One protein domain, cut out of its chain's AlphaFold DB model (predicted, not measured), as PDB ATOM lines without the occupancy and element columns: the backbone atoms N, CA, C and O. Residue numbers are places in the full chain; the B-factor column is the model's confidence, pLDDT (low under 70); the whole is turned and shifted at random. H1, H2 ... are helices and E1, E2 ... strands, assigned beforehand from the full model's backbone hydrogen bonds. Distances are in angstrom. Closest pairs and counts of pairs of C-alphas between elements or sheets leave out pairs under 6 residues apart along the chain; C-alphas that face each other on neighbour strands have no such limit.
ATOM      1  N   ARG A 416     162.135 107.915 224.838       77.31
ATOM      2  CA  ARG A 416     161.471 109.143 225.295       77.31
ATOM      3  C   ARG A 416     162.163 109.697 226.516       77.31
ATOM      4  O   ARG A 416     162.574 108.923 227.383       77.31
ATOM      5  N   PHE A 417     162.242 111.016 226.603       88.56
ATOM      6  CA  PHE A 417     162.867 111.666 227.739       88.56
ATOM      7  C   PHE A 417     161.810 112.254 228.665       88.56
ATOM      8  O   PHE A 417     160.796 112.780 228.217       88.56
ATOM      9  N   ALA A 418     162.032 112.164 229.971       90.00
ATOM     10  CA  ALA A 418     161.243 112.883 230.956       90.00
ATOM     11  C   ALA A 418     162.175 113.699 231.838       90.00
ATOM     12  O   ALA A 418     163.110 113.155 232.424       90.00
ATOM     13  N   PHE A 419     161.920 114.998 231.931       92.62
ATOM     14  CA  PHE A 419     162.591 115.851 232.898       92.62
ATOM     15  C   PHE A 419     161.686 116.001 234.115       92.62
ATOM     16  O   PHE A 419     160.527 116.402 233.976       92.62
ATOM     17  N   LEU A 420     162.208 115.668 235.292       93.44
ATOM     18  CA  LEU A 420     161.477 115.715 236.549       93.44
ATOM     19  C   LEU A 420     162.184 116.620 237.552       93.44
ATOM     20  O   LEU A 420     163.389 116.505 237.781       93.44
ATOM     21  N   TRP A 421     161.389 117.465 238.203       95.25
ATOM     22  CA  TRP A 421     161.765 118.162 239.418       95.25
ATOM     23  C   TRP A 421     160.881 117.682 240.565       95.25
ATOM     24  O   TRP A 421     159.662 117.617 240.420       95.25
ATOM     25  N   SER A 422     161.473 117.317 241.696       92.69
ATOM     26  CA  SER A 422     160.726 116.779 242.835       92.69
ATOM     27  C   SER A 422     161.233 117.300 244.165       92.69
ATOM     28  O   SER A 422     162.416 117.600 244.316       92.69
ATOM     29  N   VAL A 423     160.308 117.402 245.115       93.31
ATOM     30  CA  VAL A 423     160.558 117.795 246.498       93.31
ATOM     31  C   VAL A 423     159.864 116.819 247.442       93.31
ATOM     32  O   VAL A 423     158.903 116.149 247.054       93.31
ATOM     33  N   GLY A 424     160.335 116.686 248.675       88.25
ATOM     34  CA  GLY A 424     159.695 115.778 249.620       88.25
ATOM     35  C   GLY A 424     160.305 115.787 251.006       88.25
ATOM     36  O   GLY A 424     160.861 116.793 251.435       88.25
ATOM     37  N   GLY A 425     160.201 114.647 251.683       86.50
ATOM     38  CA  GLY A 425     160.854 114.380 252.959       86.50
ATOM     39  C   GLY A 425     161.790 113.185 252.825       86.50
ATOM     40  O   GLY A 425     161.404 112.136 252.299       86.50
ATOM     41  N   LEU A 426     163.029 113.342 253.282       84.12
ATOM     42  CA  LEU A 426     164.020 112.276 253.358       84.12
ATOM     43  C   LEU A 426     164.496 112.138 254.800       84.12
ATOM     44  O   LEU A 426     164.916 113.107 255.419       84.12
ATOM     45  N   PHE A 427     164.447 110.912 255.297       78.00
ATOM     46  CA  PHE A 427     165.056 110.483 256.541       78.00
ATOM     47  C   PHE A 427     166.314 109.709 256.177       78.00
ATOM     48  O   PHE A 427     166.259 108.725 255.433       78.00
ATOM     49  N   ASN A 428     167.459 110.158 256.669       68.88
ATOM     50  CA  ASN A 428     168.719 109.469 256.443       68.88
ATOM     51  C   ASN A 428     169.485 109.415 257.756       68.88
ATOM     52  O   ASN A 428     169.678 110.445 258.400       68.88
ATOM     53  N   GLY A 429     169.957 108.223 258.119       61.22
ATOM     54  CA  GLY A 429     170.880 108.067 259.243       61.22
ATOM     55  C   GLY A 429     172.161 108.888 259.068       61.22
ATOM     56  O   GLY A 429     172.783 109.225 260.060       61.22
ATOM     57  N   ALA A 430     172.483 109.277 257.827       55.62
ATOM     58  CA  ALA A 430     173.675 110.009 257.415       55.62
ATOM     59  C   ALA A 430     173.736 111.509 257.791       55.62
ATOM     60  O   ALA A 430     174.730 112.163 257.482       55.62
ATOM     61  N   SER A 431     172.707 112.068 258.438       53.91
ATOM     62  CA  SER A 431     172.716 113.439 258.995       53.91
ATOM     63  C   SER A 431     172.894 113.419 260.515       53.91
ATOM     64  O   SER A 431     172.152 112.711 261.194       53.91
ATOM     65  N   ALA A 432     173.881 114.157 261.040       51.28
ATOM     66  CA  ALA A 432     174.163 114.325 262.472       51.28
ATOM     67  C   ALA A 432     174.172 115.820 262.801       51.28
ATOM     68  O   ALA A 432     174.516 116.627 261.941       51.28
ATOM     69  N   SER A 433     173.785 116.156 264.029       47.19
ATOM     70  CA  SER A 433     173.720 117.519 264.551       47.19
ATOM     71  C   SER A 433     174.651 117.666 265.741       47.19
ATOM     72  O   SER A 433     174.592 116.822 266.637       47.19
ATOM     73  N   PHE A 434     175.441 118.736 265.783       46.00
ATOM     74  CA  PHE A 434     176.202 119.133 266.966       46.00
ATOM     75  C   PHE A 434     175.673 120.464 267.475       46.00
ATOM     76  O   PHE A 434     175.332 121.331 266.673       46.00
ATOM     77  N   ASP A 435     175.618 120.614 268.793       40.44
ATOM     78  CA  ASP A 435     175.422 121.916 269.415       40.44
ATOM     79  C   ASP A 435     176.805 122.552 269.600       40.44
ATOM     80  O   ASP A 435     177.585 122.129 270.452       40.44
ATOM     81  N   THR A 436     177.160 123.496 268.728       38.28
ATOM     82  CA  THR A 436     178.470 124.167 268.753       38.28
ATOM     83  C   THR A 436     178.548 125.297 269.781       38.28
ATOM     84  O   THR A 436     179.630 125.842 269.978       38.28
ATOM     85  N   GLN A 459     164.371 111.782 263.930       47.28
ATOM     86  CA  GLN A 459     164.410 113.234 264.100       47.28
ATOM     87  C   GLN A 459     165.152 113.972 262.982       47.28
ATOM     88  O   GLN A 459     164.943 115.173 262.822       47.28
ATOM     89  N   ASN A 460     165.962 113.288 262.171       57.34
ATOM     90  CA  ASN A 460     166.729 113.935 261.106       57.34
ATOM     91  C   ASN A 460     166.027 113.775 259.751       57.34
ATOM     92  O   ASN A 460     166.425 112.982 258.894       57.34
ATOM     93  N   ALA A 461     164.932 114.524 259.592       67.12
ATOM     94  CA  ALA A 461     164.258 114.725 258.314       67.12
ATOM     95  C   ALA A 461     164.841 115.954 257.603       67.12
ATOM     96  O   ALA A 461     165.018 117.004 258.217       67.12
ATOM     97  N   TYR A 462     165.094 115.847 256.305       79.06
ATOM     98  CA  TYR A 462     165.485 116.972 255.458       79.06
ATOM     99  C   TYR A 462     164.692 116.980 254.162       79.06
ATOM    100  O   TYR A 462     164.056 115.992 253.781       79.06
ATOM    101  N   MET A 463     164.735 118.118 253.476       86.81
ATOM    102  CA  MET A 463     163.978 118.340 252.254       86.81
ATOM    103  C   MET A 463     164.869 118.088 251.026       86.81
ATOM    104  O   MET A 463     165.728 118.918 250.719       86.81
ATOM    105  N   PRO A 464     164.715 116.951 250.317       89.88
ATOM    106  CA  PRO A 464     165.401 116.706 249.056       89.88
ATOM    107  C   PRO A 464     164.780 117.524 247.923       89.88
ATOM    108  O   PRO A 464     163.570 117.490 247.731       89.88
ATOM    109  N   PHE A 465     165.614 118.167 247.114       92.69
ATOM    110  CA  PHE A 465     165.265 118.744 245.819       92.69
ATOM    111  C   PHE A 465     165.953 117.936 244.723       92.69
ATOM    112  O   PHE A 465     167.163 118.043 244.525       92.69
ATOM    113  N   ASN A 466     165.191 117.100 244.030       93.38
ATOM    114  CA  ASN A 466     165.703 116.163 243.037       93.38
ATOM    115  C   ASN A 466     165.444 116.671 241.613       93.38
ATOM    116  O   ASN A 466     164.314 117.015 241.262       93.38
ATOM    117  N   PHE A 467     166.503 116.681 240.804       96.06
ATOM    118  CA  PHE A 467     166.498 116.989 239.378       96.06
ATOM    119  C   PHE A 467     166.926 115.739 238.617       96.06
ATOM    120  O   PHE A 467     168.058 115.273 238.764       96.06
ATOM    121  N   GLU A 468     166.030 115.198 237.800       94.69
ATOM    122  CA  GLU A 468     166.208 113.891 237.176       94.69
ATOM    123  C   GLU A 468     165.864 113.945 235.685       94.69
ATOM    124  O   GLU A 468     164.793 114.421 235.302       94.69
ATOM    125  N   LEU A 469     166.757 113.414 234.843       95.12
ATOM    126  CA  LEU A 469     166.455 113.106 233.449       95.12
ATOM    127  C   LEU A 469     166.259 111.600 233.299       95.12
ATOM    128  O   LEU A 469     167.180 110.820 233.542       95.12
ATOM    129  N   ARG A 470     165.063 111.195 232.872       92.56
ATOM    130  CA  ARG A 470     164.695 109.804 232.599       92.56
ATOM    131  C   ARG A 470     164.689 109.544 231.107       92.56
ATOM    132  O   ARG A 470     164.172 110.349 230.343       92.56
ATOM    133  N   ALA A 471     165.214 108.399 230.716       91.00
ATOM    134  CA  ALA A 471     165.150 107.828 229.388       91.00
ATOM    135  C   ALA A 471     164.298 106.555 229.458       91.00
ATOM    136  O   ALA A 471     164.584 105.643 230.237       91.00
ATOM    137  N   HIS A 472     163.250 106.500 228.642       86.06
ATOM    138  CA  HIS A 472     162.305 105.392 228.587       86.06
ATOM    139  C   HIS A 472     162.410 104.684 227.243       86.06
ATOM    140  O   HIS A 472     162.152 105.294 226.207       86.06
ATOM    141  N   TYR A 473     162.735 103.393 227.266       82.69
ATOM    142  CA  TYR A 473     162.646 102.517 226.101       82.69
ATOM    143  C   TYR A 473     161.654 101.396 226.400       82.69
ATOM    144  O   TYR A 473     161.959 100.452 227.133       82.69
ATOM    145  N   ASN A 474     160.449 101.497 225.837       78.62
ATOM    146  CA  ASN A 474     159.345 100.592 226.147       78.62
ATOM    147  C   ASN A 474     159.073 100.560 227.669       78.62
ATOM    148  O   ASN A 474     158.612 101.550 228.224       78.62
ATOM    149  N   ARG A 475     159.385  99.464 228.367       86.12
ATOM    150  CA  ARG A 475     159.224  99.365 229.829       86.12
ATOM    151  C   ARG A 475     160.500  99.661 230.610       86.12
ATOM    152  O   ARG A 475     160.423  99.795 231.824       86.12
ATOM    153  N   LEU A 476     161.650  99.746 229.941       89.44
ATOM    154  CA  LEU A 476     162.934 100.024 230.576       89.44
ATOM    155  C   LEU A 476     163.054 101.520 230.876       89.44
ATOM    156  O   LEU A 476     162.810 102.352 230.001       89.44
ATOM    157  N   LEU A 477     163.466 101.837 232.099       92.81
ATOM    158  CA  LEU A 477     163.762 103.183 232.567       92.81
ATOM    159  C   LEU A 477     165.229 103.244 232.982       92.81
ATOM    160  O   LEU A 477     165.677 102.459 233.817       92.81
ATOM    161  N   VAL A 478     165.954 104.207 232.426       94.38
ATOM    162  CA  VAL A 478     167.282 104.609 232.897       94.38
ATOM    163  C   VAL A 478     167.211 106.085 233.231       94.38
ATOM    164  O   VAL A 478     166.674 106.860 232.446       94.38
ATOM    165  N   SER A 479     167.730 106.504 234.374       94.06
ATOM    166  CA  SER A 479     167.789 107.923 234.697       94.06
ATOM    167  C   SER A 479     169.071 108.314 235.402       94.06
ATOM    168  O   SER A 479     169.769 107.491 235.990       94.06
ATOM    169  N   PHE A 480     169.407 109.588 235.295       96.62
ATOM    170  CA  PHE A 480     170.524 110.197 235.994       96.62
ATOM    171  C   PHE A 480     170.076 111.538 236.550       96.62
ATOM    172  O   PHE A 480     169.177 112.190 236.007       96.62
ATOM    173  N   GLY A 481     170.682 111.950 237.652       95.69
ATOM    174  CA  GLY A 481     170.274 113.185 238.286       95.69
ATOM    175  C   GLY A 481     171.120 113.575 239.476       95.69
ATOM    176  O   GLY A 481     172.090 112.910 239.847       95.69
ATOM    177  N   THR A 482     170.718 114.695 240.059       95.75
ATOM    178  CA  THR A 482     171.292 115.236 241.281       95.75
ATOM    179  C   THR A 482     170.169 115.571 242.245       95.75
ATOM    180  O   THR A 482     169.118 116.076 241.856       95.75
ATOM    181  N   GLU A 483     170.400 115.300 243.516       93.50
ATOM    182  CA  GLU A 483     169.501 115.636 244.605       93.50
ATOM    183  C   GLU A 483     170.234 116.527 245.598       93.50
ATOM    184  O   GLU A 483     171.368 116.236 245.974       93.50
ATOM    185  N   PHE A 484     169.588 117.617 245.997       91.62
ATOM    186  CA  PHE A 484     170.099 118.547 246.990       91.62
ATOM    187  C   PHE A 484     169.258 118.442 248.262       91.62
ATOM    188  O   PHE A 484     168.076 118.767 248.239       91.62
ATOM    189  N   GLY A 485     169.835 117.953 249.355       88.25
ATOM    190  CA  GLY A 485     169.175 117.859 250.654       88.25
ATOM    191  C   GLY A 485     169.397 119.125 251.471       88.25
ATOM    192  O   GLY A 485     170.524 119.376 251.893       88.25
ATOM    193  N   LEU A 486     168.333 119.894 251.707       85.06
ATOM    194  CA  LEU A 486     168.350 121.039 252.617       85.06
ATOM    195  C   LEU A 486     168.019 120.575 254.035       85.06
ATOM    196  O   LEU A 486     166.927 120.044 254.253       85.06
ATOM    197  N   ASN A 487     168.919 120.812 254.988       76.88
ATOM    198  CA  ASN A 487     168.599 120.608 256.400       76.88
ATOM    199  C   ASN A 487     167.591 121.683 256.851       76.88
ATOM    200  O   ASN A 487     167.848 122.874 256.698       76.88
ATOM    201  N   THR A 488     166.415 121.271 257.329       67.06
ATOM    202  CA  THR A 488     165.293 122.178 257.642       67.06
ATOM    203  C   THR A 488     165.201 122.560 259.120       67.06
ATOM    204  O   THR A 488     164.218 123.179 259.519       67.06
ATOM    205  N   ARG A 489     166.173 122.166 259.950       65.81
ATOM    206  CA  ARG A 489     166.178 122.437 261.395       65.81
ATOM    207  C   ARG A 489     167.047 123.663 261.709       65.81
ATOM    208  O   ARG A 489     168.086 123.857 261.083       65.81
ATOM    209  N   GLU A 490     166.618 124.483 262.669       56.72
ATOM    210  CA  GLU A 490     167.397 125.630 263.160       56.72
ATOM    211  C   GLU A 490     168.724 125.150 263.771       56.72
ATOM    212  O   GLU A 490     168.750 124.126 264.455       56.72
ATOM    213  N   ASN A 491     169.818 125.863 263.473       56.12
ATOM    214  CA  ASN A 491     171.195 125.588 263.921       56.12
ATOM    215  C   ASN A 491     171.742 124.195 263.579       56.12
ATOM    216  O   ASN A 491     172.672 123.712 264.216       56.12
ATOM    217  N   ASN A 492     171.173 123.539 262.567       62.09
ATOM    218  CA  ASN A 492     171.573 122.195 262.199       62.09
ATOM    219  C   ASN A 492     172.128 122.171 260.775       62.09
ATOM    220  O   ASN A 492     171.394 122.200 259.785       62.09
ATOM    221  N   GLU A 493     173.447 122.147 260.667       69.75
ATOM    222  CA  GLU A 493     174.157 122.130 259.396       69.75
ATOM    223  C   GLU A 493     174.625 120.704 259.074       69.75
ATOM    224  O   GLU A 493     174.784 119.862 259.955       69.75
ATOM    225  N   TRP A 494     174.815 120.387 257.794       72.00
ATOM    226  CA  TRP A 494     175.539 119.175 257.427       72.00
ATOM    227  C   TRP A 494     177.001 119.372 257.794       72.00
ATOM    228  O   TRP A 494     177.686 120.186 257.176       72.00
ATOM    229  N   ILE A 495     177.451 118.622 258.792       71.06
ATOM    230  CA  ILE A 495     178.807 118.690 259.322       71.06
ATOM    231  C   ILE A 495     179.548 117.420 258.907       71.06
ATOM    232  O   ILE A 495     179.082 116.304 259.138       71.06
ATOM    233  N   GLU A 496     180.710 117.592 258.287       72.88
ATOM    234  CA  GLU A 496     181.623 116.506 257.936       72.88
ATOM    235  C   GLU A 496     183.075 116.943 258.128       72.88
ATOM    236  O   GLU A 496     183.355 118.131 258.206       72.88
ATOM    237  N   ARG A 497     184.030 116.014 258.174       70.50
ATOM    238  CA  ARG A 497     185.456 116.360 258.215       70.50
ATOM    239  C   ARG A 497     185.931 116.986 256.906       70.50
ATOM    240  O   ARG A 497     185.639 116.499 255.812       70.50
ATOM    241  N   TYR A 498     186.715 118.052 257.016       70.62
ATOM    242  CA  TYR A 498     187.350 118.700 255.877       70.62
ATOM    243  C   TYR A 498     188.585 117.907 255.428       70.62
ATOM    244  O   TYR A 498     189.527 117.721 256.191       70.62
ATOM    245  N   TYR A 499     188.627 117.458 254.171       64.19
ATOM    246  CA  TYR A 499     189.751 116.670 253.654       64.19
ATOM    247  C   TYR A 499     190.756 117.508 252.862       64.19
ATOM    248  O   TYR A 499     190.499 117.905 251.722       64.19
ATOM    249  N   LEU A 500     191.959 117.682 253.412       60.16
ATOM    250  CA  LEU A 500     193.099 118.236 252.681       60.16
ATOM    251  C   LEU A 500     193.678 117.193 251.699       60.16
ATOM    252  O   LEU A 500     193.758 116.011 252.042       60.16
ATOM    253  N   PRO A 501     194.144 117.588 250.493       56.00
ATOM    254  CA  PRO A 501     194.630 116.654 249.470       56.00
ATOM    255  C   PRO A 501     195.718 115.671 249.936       56.00
ATOM    256  O   PRO A 501     195.766 114.552 249.431       56.00
ATOM    257  N   LYS A 502     196.564 116.067 250.897       54.62
ATOM    258  CA  LYS A 502     197.637 115.225 251.456       54.62
ATOM    259  C   LYS A 502     197.183 114.263 252.566       54.62
ATOM    260  O   LYS A 502     197.908 113.321 252.843       54.62
ATOM    261  N   HIS A 503     195.990 114.451 253.134       55.38
ATOM    262  CA  HIS A 503     195.524 113.754 254.343       55.38
ATOM    263  C   HIS A 503     194.259 112.904 254.102       55.38
ATOM    264  O   HIS A 503     193.535 112.562 255.033       55.38
ATOM    265  N   ARG A 504     193.977 112.518 252.844       52.69
ATOM    266  CA  ARG A 504     192.766 111.772 252.409       52.69
ATOM    267  C   ARG A 504     192.580 110.351 252.989       52.69
ATOM    268  O   ARG A 504     191.709 109.621 252.526       52.69
ATOM    269  N   GLY A 505     193.356 109.951 253.991       51.16
ATOM    270  CA  GLY A 505     193.229 108.658 254.673       51.16
ATOM    271  C   GLY A 505     193.576 108.695 256.161       51.16
ATOM    272  O   GLY A 505     193.687 107.636 256.773       51.16
ATOM    273  N   GLU A 506     193.776 109.879 256.743       53.34
ATOM    274  CA  GLU A 506     194.182 110.004 258.141       53.34
ATOM    275  C   GLU A 506     192.995 109.942 259.108       53.34
ATOM    276  O   GLU A 506     191.839 110.205 258.757       53.34
ATOM    277  N   LYS A 507     193.292 109.562 260.358       54.81
ATOM    278  CA  LYS A 507     192.291 109.456 261.424       54.81
ATOM    279  C   LYS A 507     191.691 110.812 261.796       54.81
ATOM    280  O   LYS A 507     190.557 110.806 262.254       54.81
ATOM    281  N   PHE A 508     192.387 111.928 261.552       54.50
ATOM    282  CA  PHE A 508     191.939 113.286 261.878       54.50
ATOM    283  C   PHE A 508     192.516 114.288 260.870       54.50
ATOM    284  O   PHE A 508     193.727 114.315 260.666       54.50
ATOM    285  N   ALA A 509     191.675 115.115 260.244       53.50
ATOM    286  CA  ALA A 509     192.160 116.284 259.516       53.50
ATOM    287  C   ALA A 509     192.336 117.410 260.533       53.50
ATOM    288  O   ALA A 509     191.344 117.977 260.986       53.50
ATOM    289  N   THR A 510     193.576 117.670 260.939       56.34
ATOM    290  CA  THR A 510     193.871 118.629 262.006       56.34
ATOM    291  C   THR A 510     194.535 119.880 261.447       56.34
ATOM    292  O   THR A 510     195.446 119.795 260.620       56.34
ATOM    293  N   ALA A 511     194.052 121.049 261.864       53.00
ATOM    294  CA  ALA A 511     194.833 122.275 261.810       53.00
ATOM    295  C   ALA A 511     195.631 122.379 263.107       53.00
ATOM    296  O   ALA A 511     195.112 122.104 264.186       53.00
ATOM    297  N   VAL A 512     196.898 122.760 262.990       56.25
ATOM    298  CA  VAL A 512     197.748 123.049 264.142       56.25
ATOM    299  C   VAL A 512     197.505 124.515 264.501       56.25
ATOM    300  O   VAL A 512     198.015 125.391 263.798       56.25
ATOM    301  N   ASP A 513     196.704 124.787 265.532       49.22
ATOM    302  CA  ASP A 513     196.611 126.133 266.102       49.22
ATOM    303  C   ASP A 513     197.702 126.291 267.159       49.22
ATOM    304  O   ASP A 513     197.788 125.504 268.098       49.22
ATOM    305  N   CYS A 514     198.572 127.278 266.980       55.56
ATOM    306  CA  CYS A 514     199.638 127.573 267.926       55.56
ATOM    307  C   CYS A 514     199.321 128.915 268.574       55.56
ATOM    308  O   CYS A 514     199.559 129.968 267.972       55.56
ATOM    309  N   GLN A 515     198.814 128.885 269.807       48.91
ATOM    310  CA  GLN A 515     198.617 130.113 270.563       48.91
ATOM    311  C   GLN A 515     199.975 130.746 270.851       48.91
ATOM    312  O   GLN A 515     200.872 130.135 271.434       48.91
ATOM    313  N   CYS A 528     200.926 123.987 270.691       52.94
ATOM    314  CA  CYS A 528     200.089 123.823 269.513       52.94
ATOM    315  C   CYS A 528     199.031 122.748 269.763       52.94
ATOM    316  O   CYS A 528     199.370 121.600 270.057       52.94
ATOM    317  N   THR A 529     197.758 123.116 269.649       53.62
ATOM    318  CA  THR A 529     196.624 122.195 269.722       53.62
ATOM    319  C   THR A 529     196.205 121.795 268.315       53.62
ATOM    320  O   THR A 529     196.107 122.619 267.408       53.62
ATOM    321  N   ASN A 530     195.983 120.497 268.118       54.88
ATOM    322  CA  ASN A 530     195.423 119.972 266.881       54.88
ATOM    323  C   ASN A 530     193.899 120.094 266.950       54.88
ATOM    324  O   ASN A 530     193.270 119.363 267.714       54.88
ATOM    325  N   GLU A 531     193.309 120.974 266.148       57.06
ATOM    326  CA  GLU A 531     191.854 121.111 266.045       57.06
ATOM    327  C   GLU A 531     191.330 120.391 264.802       57.06
ATOM    328  O   GLU A 531     191.893 120.522 263.711       57.06
ATOM    329  N   GLU A 532     190.254 119.609 264.949       63.72
ATOM    330  CA  GLU A 532     189.586 118.978 263.810       63.72
ATOM    331  C   GLU A 532     188.942 120.039 262.911       63.72
ATOM    332  O   GLU A 532     188.137 120.857 263.350       63.72
ATOM    333  N   LEU A 533     189.262 119.997 261.619       66.00
ATOM    334  CA  LEU A 533     188.632 120.868 260.636       66.00
ATOM    335  C   LEU A 533     187.326 120.247 260.140       66.00
ATOM    336  O   LEU A 533     187.330 119.173 259.528       66.00
ATOM    337  N   PHE A 534     186.219 120.965 260.317       72.69
ATOM    338  CA  PHE A 534     184.910 120.573 259.803       72.69
ATOM    339  C   PHE A 534     184.531 121.370 258.549       72.69
ATOM    340  O   PHE A 534     184.710 122.583 258.457       72.69
ATOM    341  N   HIS A 535     183.991 120.671 257.555       72.62
ATOM    342  CA  HIS A 535     183.207 121.251 256.483       72.62
ATOM    343  C   HIS A 535     181.750 121.306 256.916       72.62
ATOM    344  O   HIS A 535     181.123 120.267 257.134       72.62
ATOM    345  N   ILE A 536     181.221 122.520 256.993       73.88
ATOM    346  CA  ILE A 536     179.855 122.756 257.417       73.88
ATOM    347  C   ILE A 536     179.069 123.405 256.277       73.88
ATOM    348  O   ILE A 536     179.552 124.330 255.617       73.88
ATOM    349  N   THR A 537     177.883 122.878 255.973       76.62
ATOM    350  CA  THR A 537     177.028 123.415 254.906       76.62
ATOM    351  C   THR A 537     175.551 123.116 255.125       76.62
ATOM    352  O   THR A 537     175.171 122.078 255.651       76.62
ATOM    353  N   HIS A 538     174.669 123.980 254.632       78.69
ATOM    354  CA  HIS A 538     173.227 123.718 254.647       78.69
ATOM    355  C   HIS A 538     172.766 122.708 253.586       78.69
ATOM    356  O   HIS A 538     171.664 122.164 253.694       78.69
ATOM    357  N   TRP A 539     173.587 122.451 252.563       84.06
ATOM    358  CA  TRP A 539     173.201 121.667 251.393       84.06
ATOM    359  C   TRP A 539     174.070 120.426 251.211       84.06
ATOM    360  O   TRP A 539     175.267 120.509 250.944       84.06
ATOM    361  N   ASN A 540     173.428 119.264 251.232       85.94
ATOM    362  CA  ASN A 540     174.038 118.006 250.819       85.94
ATOM    363  C   ASN A 540     173.699 117.710 249.353       85.94
ATOM    364  O   ASN A 540     172.578 117.951 248.919       85.94
ATOM    365  N   ARG A 541     174.639 117.169 248.581       90.81
ATOM    366  CA  ARG A 541     174.480 116.797 247.175       90.81
ATOM    367  C   ARG A 541     174.657 115.294 246.989       90.81
ATOM    368  O   ARG A 541     175.714 114.736 247.268       90.81
ATOM    369  N   TYR A 542     173.659 114.669 246.380       91.38
ATOM    370  CA  TYR A 542     173.665 113.274 245.961       91.38
ATOM    371  C   TYR A 542     173.580 113.182 244.436       91.38
ATOM    372  O   TYR A 542     172.575 113.565 243.843       91.38
ATOM    373  N   VAL A 543     174.635 112.678 243.796       95.69
ATOM    374  CA  VAL A 543     174.663 112.433 242.345       95.69
ATOM    375  C   VAL A 543     174.437 110.951 242.106       95.69
ATOM    376  O   VAL A 543     175.125 110.123 242.704       95.69
ATOM    377  N   PHE A 544     173.484 110.611 241.240       95.50
ATOM    378  CA  PHE A 544     173.019 109.237 241.098       95.50
ATOM    379  C   PHE A 544     172.743 108.827 239.653       95.50
ATOM    380  O   PHE A 544     172.443 109.646 238.781       95.50
ATOM    381  N   MET A 545     172.758 107.512 239.455       97.00
ATOM    382  CA  MET A 545     172.179 106.813 238.317       97.00
ATOM    383  C   MET A 545     171.074 105.882 238.823       97.00
ATOM    384  O   MET A 545     171.097 105.418 239.960       97.00
ATOM    385  N   ASN A 546     170.076 105.623 237.995       93.88
ATOM    386  CA  ASN A 546     168.918 104.823 238.341       93.88
ATOM    387  C   ASN A 546     168.537 103.931 237.160       93.88
ATOM    388  O   ASN A 546     168.583 104.357 236.006       93.88
ATOM    389  N   VAL A 547     168.164 102.691 237.454       96.44
ATOM    390  CA  VAL A 547     167.725 101.707 236.462       96.44
ATOM    391  C   VAL A 547     166.479 101.008 236.976       96.44
ATOM    392  O   VAL A 547     166.386 100.676 238.154       96.44
ATOM    393  N   GLY A 548     165.504 100.760 236.110       94.56
ATOM    394  CA  GLY A 548     164.298 100.059 236.525       94.56
ATOM    395  C   GLY A 548     163.269  99.861 235.431       94.56
ATOM    396  O   GLY A 548     163.569  99.938 234.240       94.56
ATOM    397  N   GLY A 549     162.042  99.589 235.866       93.44
ATOM    398  CA  GLY A 549     160.911  99.298 234.998       93.44
ATOM    399  C   GLY A 549     159.700 100.179 235.287       93.44
ATOM    400  O   GLY A 549     159.419 100.502 236.442       93.44
ATOM    401  N   VAL A 550     158.963 100.523 234.231       91.50
ATOM    402  CA  VAL A 550     157.616 101.109 234.305       91.50
ATOM    403  C   VAL A 550     156.598 100.064 233.853       91.50
ATOM    404  O   VAL A 550     156.826  99.310 232.904       91.50
ATOM    405  N   PHE A 551     155.461 100.019 234.536       88.00
ATOM    406  CA  PHE A 551     154.400  99.043 234.338       88.00
ATOM    407  C   PHE A 551     153.099  99.729 233.905       88.00
ATOM    408  O   PHE A 551     152.868 100.902 234.181       88.00
ATOM    409  N   GLY A 552     152.229  98.976 233.227       80.31
ATOM    410  CA  GLY A 552     150.934  99.463 232.739       80.31
ATOM    411  C   GLY A 552     150.898  99.766 231.238       80.31
ATOM    412  O   GLY A 552     151.884  99.588 230.520       80.31
ATOM    413  N   ARG A 553     149.719 100.186 230.759       72.94
ATOM    414  CA  ARG A 553     149.443 100.470 229.337       72.94
ATOM    415  C   ARG A 553     150.340 101.577 228.790       72.94
ATOM    416  O   ARG A 553     150.873 101.461 227.692       72.94
ATOM    417  N   ASP A 554     150.534 102.608 229.602       78.38
ATOM    418  CA  ASP A 554     151.218 103.839 229.220       78.38
ATOM    419  C   ASP A 554     152.704 103.835 229.658       78.38
ATOM    420  O   ASP A 554     153.394 104.852 229.588       78.38
ATOM    421  N   ALA A 555     153.244 102.663 230.026       77.56
ATOM    422  CA  ALA A 555     154.645 102.498 230.424       77.56
ATOM    423  C   ALA A 555     155.628 102.924 229.323       77.56
ATOM    424  O   ALA A 555     156.625 103.589 229.605       77.56
ATOM    425  N   GLY A 556     155.285 102.623 228.063       69.56
ATOM    426  CA  GLY A 556     156.042 103.018 226.868       69.56
ATOM    427  C   GLY A 556     156.201 104.526 226.686       69.56
ATOM    428  O   GLY A 556     157.036 104.968 225.899       69.56
ATOM    429  N   ILE A 557     155.397 105.318 227.396       72.81
ATOM    430  CA  ILE A 557     155.422 106.779 227.352       72.81
ATOM    431  C   ILE A 557     155.788 107.409 228.703       72.81
ATOM    432  O   ILE A 557     155.664 108.620 228.853       72.81
ATOM    433  N   GLY A 558     156.282 106.607 229.652       80.38
ATOM    434  CA  GLY A 558     156.791 107.068 230.944       80.38
ATOM    435  C   GLY A 558     155.739 107.255 232.039       80.38
ATOM    436  O   GLY A 558     156.075 107.787 233.095       80.38
ATOM    437  N   PHE A 559     154.500 106.803 231.823       88.69
ATOM    438  CA  PHE A 559     153.417 106.879 232.808       88.69
ATOM    439  C   PHE A 559     153.061 105.503 233.378       88.69
ATOM    440  O   PHE A 559     153.141 104.484 232.694       88.69
ATOM    441  N   GLY A 560     152.614 105.490 234.630       91.12
ATOM    442  CA  GLY A 560     152.202 104.299 235.363       91.12
ATOM    443  C   GLY A 560     153.066 104.005 236.592       91.12
ATOM    444  O   GLY A 560     153.956 104.788 236.940       91.12
ATOM    445  N   PRO A 561     152.779 102.888 237.287       95.06
ATOM    446  CA  PRO A 561     153.595 102.405 238.394       95.06
ATOM    447  C   PRO A 561     155.018 102.083 237.933       95.06
ATOM    448  O   PRO A 561     155.213 101.553 236.840       95.06
ATOM    449  N   ARG A 562     156.017 102.352 238.770       93.62
ATOM    450  CA  ARG A 562     157.429 102.095 238.481       93.62
ATOM    451  C   ARG A 562     158.149 101.507 239.684       93.62
ATOM    452  O   ARG A 562     157.846 101.853 240.822       93.62
ATOM    453  N   LEU A 563     159.128 100.657 239.398       96.31
ATOM    454  CA  LEU A 563     160.077 100.130 240.372       96.31
ATOM    455  C   LEU A 563     161.483 100.367 239.832       96.31
ATOM    456  O   LEU A 563     161.811  99.900 238.739       96.31
ATOM    457  N   THR A 564     162.297 101.116 240.565       95.38
ATOM    458  CA  THR A 564     163.630 101.502 240.102       95.38
ATOM    459  C   THR A 564     164.661 101.391 241.216       95.38
ATOM    460  O   THR A 564     164.354 101.570 242.390       95.38
ATOM    461  N   TRP A 565     165.894 101.072 240.855       96.69
ATOM    462  CA  TRP A 565     167.033 100.992 241.754       96.69
ATOM    463  C   TRP A 565     167.974 102.157 241.465       96.69
ATOM    464  O   TRP A 565     168.568 102.239 240.389       96.69
ATOM    465  N   LYS A 566     168.084 103.064 242.437       94.88
ATOM    466  CA  LYS A 566     168.919 104.260 242.382       94.88
ATOM    467  C   LYS A 566     170.201 104.017 243.167       94.88
ATOM    468  O   LYS A 566     170.179 103.503 244.286       94.88
ATOM    469  N   ASN A 567     171.315 104.428 242.588       95.94
ATOM    470  CA  ASN A 567     172.630 104.227 243.150       95.94
ATOM    471  C   ASN A 567     173.550 105.412 242.830       95.94
ATOM    472  O   ASN A 567     173.533 105.928 241.710       95.94
ATOM    473  N   GLY A 568     174.341 105.865 243.796       93.88
ATOM    474  CA  GLY A 568     175.187 107.034 243.590       93.88
ATOM    475  C   GLY A 568     176.061 107.403 244.778       93.88
ATOM    476  O   GLY A 568     176.244 106.622 245.709       93.88
ATOM    477  N   TYR A 569     176.579 108.628 244.750       91.50
ATOM    478  CA  TYR A 569     177.493 109.143 245.763       91.50
ATOM    479  C   TYR A 569     176.986 110.459 246.349       91.50
ATOM    480  O   TYR A 569     176.629 111.383 245.610       91.50
ATOM    481  N   THR A 570     176.962 110.544 247.677       87.00
ATOM    482  CA  THR A 570     176.680 111.776 248.417       87.00
ATOM    483  C   THR A 570     177.980 112.419 248.889       87.00
ATOM    484  O   THR A 570     178.904 111.729 249.324       87.00
ATOM    485  N   ASN A 571     178.085 113.745 248.781       80.75
ATOM    486  CA  ASN A 571     179.262 114.457 249.273       80.75
ATOM    487  C   ASN A 571     179.311 114.527 250.804       80.75
ATOM    488  O   ASN A 571     180.412 114.622 251.316       80.75
ATOM    489  N   LEU A 572     178.198 114.430 251.533       75.50
ATOM    490  CA  LEU A 572     178.192 114.431 253.001       75.50
ATOM    491  C   LEU A 572     177.259 113.311 253.479       75.50
ATOM    492  O   LEU A 572     176.068 113.366 253.175       75.50
ATOM    493  N   PRO A 573     177.740 112.259 254.161       67.75
ATOM    494  CA  PRO A 573     179.055 112.072 254.769       67.75
ATOM    495  C   PRO A 573     180.052 111.292 253.892       67.75
ATOM    496  O   PRO A 573     180.590 110.266 254.309       67.75
ATOM    497  N   HIS A 574     180.262 111.708 252.635       79.25
ATOM    498  CA  HIS A 574     181.097 110.962 251.678       79.25
ATOM    499  C   HIS A 574     180.704 109.477 251.580       79.25
ATOM    500  O   HIS A 574     181.500 108.570 251.833       79.25
ATOM    501  N   ALA A 575     179.440 109.224 251.241       82.12
ATOM    502  CA  ALA A 575     178.866 107.886 251.263       82.12
ATOM    503  C   ALA A 575     178.386 107.432 249.885       82.12
ATOM    504  O   ALA A 575     177.896 108.211 249.065       82.12
ATOM    505  N   TRP A 576     178.494 106.128 249.651       88.94
ATOM    506  CA  TRP A 576     177.801 105.466 248.561       88.94
ATOM    507  C   TRP A 576     176.379 105.151 249.008       88.94
ATOM    508  O   TRP A 576     176.184 104.447 249.996       88.94
ATOM    509  N   GLN A 577     175.385 105.684 248.308       89.62
ATOM    510  CA  GLN A 577     173.979 105.508 248.650       89.62
ATOM    511  C   GLN A 577     173.295 104.632 247.607       89.62
ATOM    512  O   GLN A 577     173.424 104.857 246.403       89.62
ATOM    513  N   SER A 578     172.530 103.651 248.082       92.88
ATOM    514  CA  SER A 578     171.736 102.755 247.256       92.88
ATOM    515  C   SER A 578     170.307 102.668 247.783       92.88
ATOM    516  O   SER A 578     170.085 102.300 248.933       92.88
ATOM    517  N   THR A 579     169.327 102.952 246.929       93.81
ATOM    518  CA  THR A 579     167.906 102.969 247.291       93.81
ATOM    519  C   THR A 579     167.049 102.264 246.245       93.81
ATOM    520  O   THR A 579     167.274 102.378 245.043       93.81
ATOM    521  N   LEU A 580     166.039 101.528 246.702       96.44
ATOM    522  CA  LEU A 580     164.950 101.026 245.873       96.44
ATOM    523  C   LEU A 580     163.799 102.034 245.925       96.44
ATOM    524  O   LEU A 580     163.484 102.563 246.988       96.44
ATOM    525  N   HIS A 581     163.191 102.300 244.779       96.00
ATOM    526  CA  HIS A 581     162.150 103.298 244.583       96.00
ATOM    527  C   HIS A 581     160.908 102.635 243.999       96.00
ATOM    528  O   HIS A 581     160.993 101.978 242.961       96.00
ATOM    529  N   ALA A 582     159.763 102.840 244.635       96.50
ATOM    530  CA  ALA A 582     158.453 102.453 244.140       96.50
ATOM    531  C   ALA A 582     157.606 103.716 243.982       96.50
ATOM    532  O   ALA A 582     157.329 104.416 244.956       96.50
ATOM    533  N   GLY A 583     157.191 104.010 242.754       93.62
ATOM    534  CA  GLY A 583     156.484 105.248 242.450       93.62
ATOM    535  C   GLY A 583     155.389 105.084 241.410       93.62
ATOM    536  O   GLY A 583     155.214 104.015 240.829       93.62
ATOM    537  N   VAL A 584     154.654 106.160 241.159       94.44
ATOM    538  CA  VAL A 584     153.643 106.253 240.109       94.44
ATOM    539  C   VAL A 584     153.756 107.598 239.400       94.44
ATOM    540  O   VAL A 584     153.748 108.649 240.040       94.44
ATOM    541  N   ALA A 585     153.850 107.555 238.072       93.31
ATOM    542  CA  ALA A 585     153.835 108.733 237.213       93.31
ATOM    543  C   ALA A 585     152.471 108.866 236.524       93.31
ATOM    544  O   ALA A 585     151.999 107.925 235.885       93.31
ATOM    545  N   LEU A 586     151.839 110.031 236.632       92.00
ATOM    546  CA  LEU A 586     150.501 110.315 236.117       92.00
ATOM    547  C   LEU A 586     150.523 111.520 235.171       92.00
ATOM    548  O   LEU A 586     151.219 112.505 235.415       92.00
ATOM    549  N   GLU A 587     149.721 111.449 234.107       90.00
ATOM    550  CA  GLU A 587     149.467 112.573 233.198       90.00
ATOM    551  C   GLU A 587     148.292 113.405 233.750       90.00
ATOM    552  O   GLU A 587     147.151 112.927 233.761       90.00
ATOM    553  N   PRO A 588     148.516 114.635 234.249       85.31
ATOM    554  CA  PRO A 588     147.430 115.475 234.733       85.31
ATOM    555  C   PRO A 588     146.585 115.986 233.555       85.31
ATOM    556  O   PRO A 588     147.110 116.430 232.535       85.31
ATOM    557  N   LYS A 589     145.254 115.981 233.709       80.25
ATOM    558  CA  LYS A 589     144.289 116.441 232.686       80.25
ATOM    559  C   LYS A 589     144.220 117.976 232.596       80.25
ATOM    560  O   LYS A 589     143.166 118.567 232.820       80.25
ATOM    561  N   ILE A 590     145.340 118.633 232.308       73.12
ATOM    562  CA  ILE A 590     145.443 120.097 232.244       73.12
ATOM    563  C   ILE A 590     145.734 120.508 230.797       73.12
ATOM    564  O   ILE A 590     146.883 120.517 230.383       73.12
ATOM    565  N   GLY A 591     144.694 120.875 230.040       55.16
ATOM    566  CA  GLY A 591     144.818 121.490 228.709       55.16
ATOM    567  C   GLY A 591     145.354 120.586 227.586       55.16
ATOM    568  O   GLY A 591     145.999 119.567 227.809       55.16
ATOM    569  N   ASN A 592     145.085 120.972 226.336       46.25
ATOM    570  CA  ASN A 592     145.579 120.264 225.152       46.25
ATOM    571  C   ASN A 592     147.022 120.691 224.838       46.25
ATOM    572  O   ASN A 592     147.257 121.502 223.942       46.25
ATOM    573  N   PHE A 593     147.998 120.156 225.573       59.50
ATOM    574  CA  PHE A 593     149.394 120.223 225.138       59.50
ATOM    575  C   PHE A 593     149.609 119.300 223.923       59.50
ATOM    576  O   PHE A 593     148.909 118.303 223.735       59.50
ATOM    577  N   THR A 594     150.539 119.656 223.029       57.78
ATOM    578  CA  THR A 594     150.831 118.840 221.831       57.78
ATOM    579  C   THR A 594     151.245 117.414 222.221       57.78
ATOM    580  O   THR A 594     151.915 117.237 223.230       57.78
ATOM    581  N   LYS A 595     150.949 116.390 221.399       63.03
ATOM    582  CA  LYS A 595     151.259 114.966 221.695       63.03
ATOM    583  C   LYS A 595     152.724 114.668 222.072       63.03
ATOM    584  O   LYS A 595     152.973 113.587 222.611       63.03
ATOM    585  N   ARG A 596     153.657 115.571 221.740       67.94
ATOM    586  CA  ARG A 596     155.090 115.467 222.048       67.94
ATOM    587  C   ARG A 596     155.408 115.883 223.480       67.94
ATOM    588  O   ARG A 596     156.100 115.141 224.142       67.94
ATOM    589  N   PHE A 597     154.862 116.996 223.964       77.00
ATOM    590  CA  PHE A 597     155.125 117.497 225.314       77.00
ATOM    591  C   PHE A 597     153.946 117.195 226.227       77.00
ATOM    592  O   PHE A 597     152.871 117.766 226.035       77.00
ATOM    593  N   ARG A 598     154.142 116.335 227.227       84.44
ATOM    594  CA  ARG A 598     153.077 115.990 228.181       84.44
ATOM    595  C   ARG A 598     153.489 116.325 229.605       84.44
ATOM    596  O   ARG A 598     154.588 115.924 229.993       84.44
ATOM    597  N   PRO A 599     152.643 117.022 230.381       89.50
ATOM    598  CA  PRO A 599     152.916 117.251 231.790       89.50
ATOM    599  C   PRO A 599     152.944 115.917 232.542       89.50
ATOM    600  O   PRO A 599     152.284 114.952 232.158       89.50
ATOM    601  N   LEU A 600     153.717 115.869 233.617       90.31
ATOM    602  CA  LEU A 600     153.913 114.678 234.429       90.31
ATOM    603  C   LEU A 600     153.873 115.061 235.906       90.31
ATOM    604  O   LEU A 600     154.492 116.042 236.310       90.31
ATOM    605  N   VAL A 601     153.134 114.283 236.693       93.00
ATOM    606  CA  VAL A 601     153.151 114.312 238.159       93.00
ATOM    607  C   VAL A 601     153.658 112.956 238.629       93.00
ATOM    608  O   VAL A 601     153.171 111.931 238.166       93.00
ATOM    609  N   ASP A 602     154.639 112.939 239.519       94.06
ATOM    610  CA  ASP A 602     155.304 111.720 239.986       94.06
ATOM    611  C   ASP A 602     155.218 111.656 241.509       94.06
ATOM    612  O   ASP A 602     155.548 112.622 242.189       94.06
ATOM    613  N   ALA A 603     154.765 110.532 242.052       95.31
ATOM    614  CA  ALA A 603     154.828 110.251 243.481       95.31
ATOM    615  C   ALA A 603     155.744 109.054 243.700       95.31
ATOM    616  O   ALA A 603     155.608 108.050 243.005       95.31
ATOM    617  N   ASP A 604     156.679 109.155 244.637       94.25
ATOM    618  CA  ASP A 604     157.758 108.183 244.782       94.25
ATOM    619  C   ASP A 604     158.083 107.918 246.244       94.25
ATOM    620  O   ASP A 604     158.351 108.845 247.005       94.25
ATOM    621  N   LEU A 605     158.085 106.642 246.612       94.50
ATOM    622  CA  LEU A 605     158.545 106.133 247.895       94.50
ATOM    623  C   LEU A 605     159.891 105.451 247.692       94.50
ATOM    624  O   LEU A 605     160.056 104.671 246.755       94.50
ATOM    625  N   ARG A 606     160.844 105.694 248.590       93.38
ATOM    626  CA  ARG A 606     162.176 105.089 248.518       93.38
ATOM    627  C   ARG A 606     162.655 104.558 249.854       93.38
ATOM    628  O   ARG A 606     162.375 105.144 250.898       93.38
ATOM    629  N   GLY A 607     163.420 103.476 249.794       92.38
ATOM    630  CA  GLY A 607     164.047 102.836 250.947       92.38
ATOM    631  C   GLY A 607     165.381 102.202 250.567       92.38
ATOM    632  O   GLY A 607     165.527 101.669 249.466       92.38
ATOM    633  N   GLY A 608     166.369 102.262 251.451       91.12
ATOM    634  CA  GLY A 608     167.681 101.678 251.203       91.12
ATOM    635  C   GLY A 608     168.704 102.028 252.267       91.12
ATOM    636  O   GLY A 608     168.364 102.192 253.438       91.12
ATOM    637  N   PHE A 609     169.963 102.121 251.850       86.88
ATOM    638  CA  PHE A 609     171.085 102.330 252.751       86.88
ATOM    639  C   PHE A 609     172.173 103.217 252.137       86.88
ATOM    640  O   PHE A 609     172.297 103.340 250.917       86.88
ATOM    641  N   ALA A 610     172.987 103.813 253.001       85.00
ATOM    642  CA  ALA A 610     174.206 104.523 252.664       85.00
ATOM    643  C   ALA A 610     175.399 103.889 253.391       85.00
ATOM    644  O   ALA A 610     175.312 103.549 254.570       85.00
ATOM    645  N   LEU A 611     176.507 103.724 252.673       82.31
ATOM    646  CA  LEU A 611     177.771 103.191 253.171       82.31
ATOM    647  C   LEU A 611     178.810 104.307 253.143       82.31
ATOM    648  O   LEU A 611     179.165 104.785 252.064       82.31
ATOM    649  N   ALA A 612     179.301 104.722 254.308       76.38
ATOM    650  CA  ALA A 612     180.373 105.713 254.387       76.38
ATOM    651  C   ALA A 612     181.638 105.173 253.694       76.38
ATOM    652  O   ALA A 612     182.187 104.145 254.097       76.38
ATOM    653  N   ALA A 613     182.084 105.848 252.632       70.81
ATOM    654  CA  ALA A 613     183.237 105.425 251.837       70.81
ATOM    655  C   ALA A 613     184.561 105.919 252.437       70.81
ATOM    656  O   ALA A 613     185.614 105.328 252.200       70.81
ATOM    657  N   GLN A 614     184.507 106.996 253.219       72.38
ATOM    658  CA  GLN A 614     185.653 107.590 253.899       72.38
ATOM    659  C   GLN A 614     185.458 107.546 255.417       72.38
ATOM    660  O   GLN A 614     184.461 107.025 255.928       72.38
ATOM    661  N   ASN A 615     186.463 108.014 256.152       67.81
ATOM    662  CA  ASN A 615     186.251 108.357 257.548       67.81
ATOM    663  C   ASN A 615     185.210 109.492 257.578       67.81
ATOM    664  O   ASN A 615     185.229 110.387 256.735       67.81
ATOM    665  N   SER A 616     184.236 109.422 258.461       68.06
ATOM    666  CA  SER A 616     183.233 110.473 258.547       68.06
ATOM    667  C   SER A 616     182.799 110.646 259.975       68.06
ATOM    668  O   SER A 616     182.826 109.692 260.754       68.06
ATOM    669  N   VAL A 617     182.381 111.859 260.311       68.19
ATOM    670  CA  VAL A 617     181.867 112.171 261.649       68.19
ATOM    671  C   VAL A 617     180.741 111.196 262.014       68.19
ATOM    672  O   VAL A 617     180.754 110.542 263.051       68.19
ATOM    673  N   GLN A 618     179.849 110.989 261.055       65.56
ATOM    674  CA  GLN A 618     178.775 110.001 261.035       65.56
ATOM    675  C   GLN A 618     179.209 108.562 261.338       65.56
ATOM    676  O   GLN A 618     178.603 107.870 262.159       65.56
ATOM    677  N   ARG A 619     180.279 108.102 260.687       67.25
ATOM    678  CA  ARG A 619     180.819 106.757 260.882       67.25
ATOM    679  C   ARG A 619     181.384 106.574 262.291       67.25
ATOM    680  O   ARG A 619     181.244 105.487 262.842       67.25
ATOM    681  N   ASN A 620     181.989 107.612 262.862       65.31
ATOM    682  CA  ASN A 620     182.585 107.557 264.198       65.31
ATOM    683  C   ASN A 620     181.514 107.586 265.296       65.31
ATOM    684  O   ASN A 620     181.578 106.777 266.220       65.31
ATOM    685  N   ILE A 621     180.469 108.409 265.128       61.66
ATOM    686  CA  ILE A 621     179.288 108.402 266.008       61.66
ATOM    687  C   ILE A 621     178.649 107.011 266.027       61.66
ATOM    688  O   ILE A 621     178.408 106.445 267.088       61.66
ATOM    689  N   ALA A 622     178.408 106.424 264.851       60.28
ATOM    690  CA  ALA A 622     177.761 105.120 264.746       60.28
ATOM    691  C   ALA A 622     178.595 103.961 265.324       60.28
ATOM    692  O   ALA A 622     178.036 102.916 265.655       60.28
ATOM    693  N   ARG A 623     179.918 104.129 265.440       59.72
ATOM    694  CA  ARG A 623     180.831 103.165 266.071       59.72
ATOM    695  C   ARG A 623     181.000 103.380 267.577       59.72
ATOM    696  O   ARG A 623     181.496 102.483 268.248       59.72
ATOM    697  N   GLY A 624     180.565 104.527 268.106       54.91
ATOM    698  CA  GLY A 624     180.798 104.913 269.499       54.91
ATOM    699  C   GLY A 624     182.239 105.361 269.784       54.91
ATOM    700  O   GLY A 624     182.643 105.372 270.942       54.91
ATOM    701  N   ASP A 625     183.002 105.727 268.746       51.56
ATOM    702  CA  ASP A 625     184.416 106.138 268.851       51.56
ATOM    703  C   ASP A 625     184.574 107.599 269.344       51.56
ATOM    704  O   ASP A 625     185.662 108.030 269.723       51.56
ATOM    705  N   THR A 626     183.483 108.368 269.359       48.66
ATOM    706  CA  THR A 626     183.403 109.762 269.826       48.66
ATOM    707  C   THR A 626     182.245 109.899 270.813       48.66
ATOM    708  O   THR A 626     181.122 109.523 270.465       48.66
ATOM    709  N   ASN A 627     182.477 110.447 272.012       44.22
ATOM    710  CA  ASN A 627     181.369 110.876 272.870       44.22
ATOM    711  C   ASN A 627     180.701 112.142 272.270       44.22
ATOM    712  O   ASN A 627     181.312 112.865 271.481       44.22
ATOM    713  N   PHE A 628     179.429 112.389 272.614       44.66
ATOM    714  CA  PHE A 628     178.591 113.483 272.076       44.66
ATOM    715  C   PHE A 628     179.108 114.909 272.372       44.66
ATOM    716  O   PHE A 628     178.605 115.874 271.808       44.66
ATOM    717  N   ASP A 629     180.121 115.026 273.222       38.88
ATOM    718  CA  ASP A 629     180.856 116.220 273.644       38.88
ATOM    719  C   ASP A 629     182.192 116.410 272.887       38.88
ATOM    720  O   ASP A 629     182.991 117.276 273.232       38.88
ATOM    721  N   GLY A 630     182.460 115.620 271.837       40.94
ATOM    722  CA  GLY A 630     183.643 115.779 270.977       40.94
ATOM    723  C   GLY A 630     184.944 115.214 271.561       40.94
ATOM    724  O   GLY A 630     185.976 115.231 270.888       40.94
ATOM    725  N   ALA A 631     184.912 114.654 272.773       38.53
ATOM    726  CA  ALA A 631     186.059 113.975 273.365       38.53
ATOM    727  C   ALA A 631     186.236 112.570 272.756       38.53
ATOM    728  O   ALA A 631     185.367 111.695 272.861       38.53
ATOM    729  N   VAL A 632     187.386 112.348 272.115       42.69
ATOM    730  CA  VAL A 632     187.822 111.032 271.634       42.69
ATOM    731  C   VAL A 632     188.142 110.169 272.853       42.69
ATOM    732  O   VAL A 632     189.021 110.511 273.643       42.69
ATOM    733  N   ARG A 633     187.457 109.033 273.016       42.66
ATOM    734  CA  ARG A 633     187.953 107.999 273.931       42.66
ATOM    735  C   ARG A 633     189.246 107.456 273.334       42.66
ATOM    736  O   ARG A 633     189.248 107.053 272.172       42.66
ATOM    737  N   GLU A 634     190.330 107.423 274.108       42.03
ATOM    738  CA  GLU A 634     191.465 106.554 273.788       42.03
ATOM    739  C   GLU A 634     190.934 105.119 273.741       42.03
ATOM    740  O   GLU A 634     190.741 104.459 274.758       42.03
ATOM    741  N   VAL A 635     190.581 104.667 272.540       44.12
ATOM    742  CA  VAL A 635     190.287 103.267 272.280       44.12
ATOM    743  C   VAL A 635     191.641 102.572 272.279       44.12
ATOM    744  O   VAL A 635     192.471 102.849 271.408       44.12
ATOM    745  N   ASP A 636     191.861 101.717 273.280       40.66
ATOM    746  CA  ASP A 636     193.058 100.890 273.424       40.66
ATOM    747  C   ASP A 636     193.478 100.311 272.064       40.66
ATOM    748  O   ASP A 636     192.674  99.736 271.323       40.66
ATOM    749  N   LYS A 643     187.872  97.534 259.618       46.62
ATOM    750  CA  LYS A 643     187.332  98.045 258.345       46.62
ATOM    751  C   LYS A 643     185.799  97.903 258.231       46.62
ATOM    752  O   LYS A 643     185.277  97.791 257.128       46.62
ATOM    753  N   GLU A 644     185.061  97.891 259.336       49.44
ATOM    754  CA  GLU A 644     183.611  97.684 259.340       49.44
ATOM    755  C   GLU A 644     182.895  98.904 258.744       49.44
ATOM    756  O   GLU A 644     182.921 100.002 259.303       49.44
ATOM    757  N   GLY A 645     182.311  98.753 257.557       54.25
ATOM    758  CA  GLY A 645     181.479  99.798 256.965       54.25
ATOM    759  C   GLY A 645     180.249 100.036 257.838       54.25
ATOM    760  O   GLY A 645     179.549  99.091 258.186       54.25
ATOM    761  N   VAL A 646     179.982 101.292 258.189       64.81
ATOM    762  CA  VAL A 646     178.736 101.665 258.867       64.81
ATOM    763  C   VAL A 646     177.639 101.771 257.812       64.81
ATOM    764  O   VAL A 646     177.782 102.513 256.835       64.81
ATOM    765  N   VAL A 647     176.558 101.015 258.010       69.38
ATOM    766  CA  VAL A 647     175.367 101.021 257.156       69.38
ATOM    767  C   VAL A 647     174.327 101.952 257.769       69.38
ATOM    768  O   VAL A 647     173.820 101.689 258.855       69.38
ATOM    769  N   MET A 648     173.991 103.032 257.067       77.00
ATOM    770  CA  MET A 648     172.993 104.009 257.507       77.00
ATOM    771  C   MET A 648     171.698 103.810 256.716       77.00
ATOM    772  O   MET A 648     171.755 103.805 255.485       77.00
ATOM    773  N   PRO A 649     170.530 103.647 257.356       79.81
ATOM    774  CA  PRO A 649     169.272 103.499 256.635       79.81
ATOM    775  C   PRO A 649     168.837 104.816 255.974       79.81
ATOM    776  O   PRO A 649     169.049 105.904 256.515       79.81
ATOM    777  N   VAL A 650     168.183 104.707 254.816       84.31
ATOM    778  CA  VAL A 650     167.638 105.833 254.044       84.31
ATOM    779  C   VAL A 650     166.188 105.546 253.679       84.31
ATOM    780  O   VAL A 650     165.916 104.545 253.021       84.31
ATOM    781  N   PHE A 651     165.264 106.437 254.036       87.44
ATOM    782  CA  PHE A 651     163.843 106.332 253.694       87.44
ATOM    783  C   PHE A 651     163.282 107.682 253.284       87.44
ATOM    784  O   PHE A 651     163.538 108.684 253.939       87.44
ATOM    785  N   GLY A 652     162.470 107.742 252.236       89.19
ATOM    786  CA  GLY A 652     161.860 109.009 251.859       89.19
ATOM    787  C   GLY A 652     160.630 108.884 250.988       89.19
ATOM    788  O   GLY A 652     160.346 107.837 250.409       89.19
ATOM    789  N   LEU A 653     159.936 110.007 250.885       91.44
ATOM    790  CA  LEU A 653     158.819 110.230 249.984       91.44
ATOM    791  C   LEU A 653     159.105 111.510 249.203       91.44
ATOM    792  O   LEU A 653     159.508 112.513 249.791       91.44
ATOM    793  N   SER A 654     158.858 111.498 247.898       91.88
ATOM    794  CA  SER A 654     158.916 112.699 247.068       91.88
ATOM    795  C   SER A 654     157.705 112.823 246.159       91.88
ATOM    796  O   SER A 654     157.167 111.829 245.671       91.88
ATOM    797  N   LEU A 655     157.312 114.071 245.920       94.50
ATOM    798  CA  LEU A 655     156.334 114.468 244.923       94.50
ATOM    799  C   LEU A 655     157.032 115.344 243.886       94.50
ATOM    800  O   LEU A 655     157.752 116.288 244.215       94.50
ATOM    801  N   GLY A 656     156.834 115.004 242.622       92.19
ATOM    802  CA  GLY A 656     157.483 115.630 241.489       92.19
ATOM    803  C   GLY A 656     156.509 116.145 240.456       92.19
ATOM    804  O   GLY A 656     155.427 115.597 240.253       92.19
ATOM    805  N   VAL A 657     156.942 117.192 239.768       93.31
ATOM    806  CA  VAL A 657     156.327 117.691 238.545       93.31
ATOM    807  C   VAL A 657     157.372 117.743 237.442       93.31
ATOM    808  O   VAL A 657     158.554 118.001 237.669       93.31
ATOM    809  N   GLY A 658     156.942 117.484 236.221       91.19
ATOM    810  CA  GLY A 658     157.843 117.406 235.090       91.19
ATOM    811  C   GLY A 658     157.112 117.396 233.767       91.19
ATOM    812  O   GLY A 658     155.917 117.696 233.679       91.19
ATOM    813  N   PHE A 659     157.845 117.034 232.727       89.69
ATOM    814  CA  PHE A 659     157.285 116.820 231.404       89.69
ATOM    815  C   PHE A 659     158.025 115.706 230.670       89.69
ATOM    816  O   PHE A 659     159.234 115.531 230.831       89.69
ATOM    817  N   THR A 660     157.283 114.966 229.853       86.12
ATOM    818  CA  THR A 660     157.819 113.988 228.896       86.12
ATOM    819  C   THR A 660     157.906 114.627 227.508       86.12
ATOM    820  O   THR A 660     157.048 115.457 227.183       86.12
ATOM    821  N   PHE A 661     158.937 114.286 226.726       81.12
ATOM    822  CA  PHE A 661     159.185 114.809 225.378       81.12
ATOM    823  C   PHE A 661     159.847 113.812 224.419       81.12
ATOM    824  O   PHE A 661     160.542 112.875 224.889       81.12
TER     825      PHE A 661
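Overview. This is residues 416 to 436, 459 to 515, 528 to 636 and 643 to 661 of the 661 residues of an uncharacterized protein of Deltaproteobacteria bacterium (UniProt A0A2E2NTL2). A closed barrel of eight antiparallel strands, E1 E2 E3 E8 E9 E10 E11 E12 round the ring, has a two-part arm extending from one end: the short pair E4 and E7, then E5 and E6 farther out. The small helix H1 sits at the same end. The printed part has 206 residues, with named elements in the order E1 to E11, H1, E12, and its class is mostly strand. It is only just loose, close to compact, with a radius of gyration of the C-alphas of 20.3 A, and the C-alphas span 70 by 33 by 31 A.

Along the chain. E1, residues 416 to 428, is 32.0 A long and begins at C-alpha 416, (161.471, 109.143, 225.295). E2, residues 461 to 473, is 34.5 A long, and E3, residues 476 to 487, 33.5 A. The short strands E4, residues 494 to 497, E5, residues 510 to 514, E6, residues 528 to 532, and E7, residues 534 to 537, follow. E8, residues 539 to 550, is 30.9 A long, E9, residues 560 to 570, 28.7 A, and E10, residues 575 to 586, 32.2 A. E11, residues 598 to 612, is 39.2 A long; H1, residues 617 to 623, comes after it. E12, residues 647 to 660, is 35.7 A long and ends at C-alpha 660, (157.819, 113.988, 228.896).

Arrangement. Each barrel strand bends, E1 by 76 degrees at residue 425. E12 and E1 close the ring, antiparallel at 144 degrees, with N 421 and O 657 2.9 A apart, within hydrogen-bond range. E2 and E3 are a hairpin, with N 465 and O 484 at 2.8 A; E3 and E8 are antiparallel neighbours, with N 479 and O 546 at 2.8 A. E8 E9 E10 E11 form a meander, each strand the antiparallel neighbour of the one before. E7 runs on into E8 at 65 degrees. E4 and E7 are antiparallel, with N 496 and O 535 at 2.9 A, and so are E5 and E6, with N 511 and O 531 at 2.9 A. E5 and E8 are apart. H1 is on the barrel and near E12; its closest C-alpha to E4 is that of Val 617, 5.7 A from that of Glu 496. In H1 every O i to N i+4 pair is within hydrogen-bond range.

Size, cuts and confidence. The two farthest C-alphas, of Gln 515 and Arg 553, are 70.7 A apart. Three cuts leave out residues 437 to 458, 516 to 527 and 637 to 642, with C-alpha gaps of 18.4 A, 6.5 A and 16.4 A. Of the links printed whole, E4 to E5 and E10 to E11 are long. The mean pLDDT of the printed part is 75.7; 76 residues are under 70, among them residues 499 to 515 and 615 to 636.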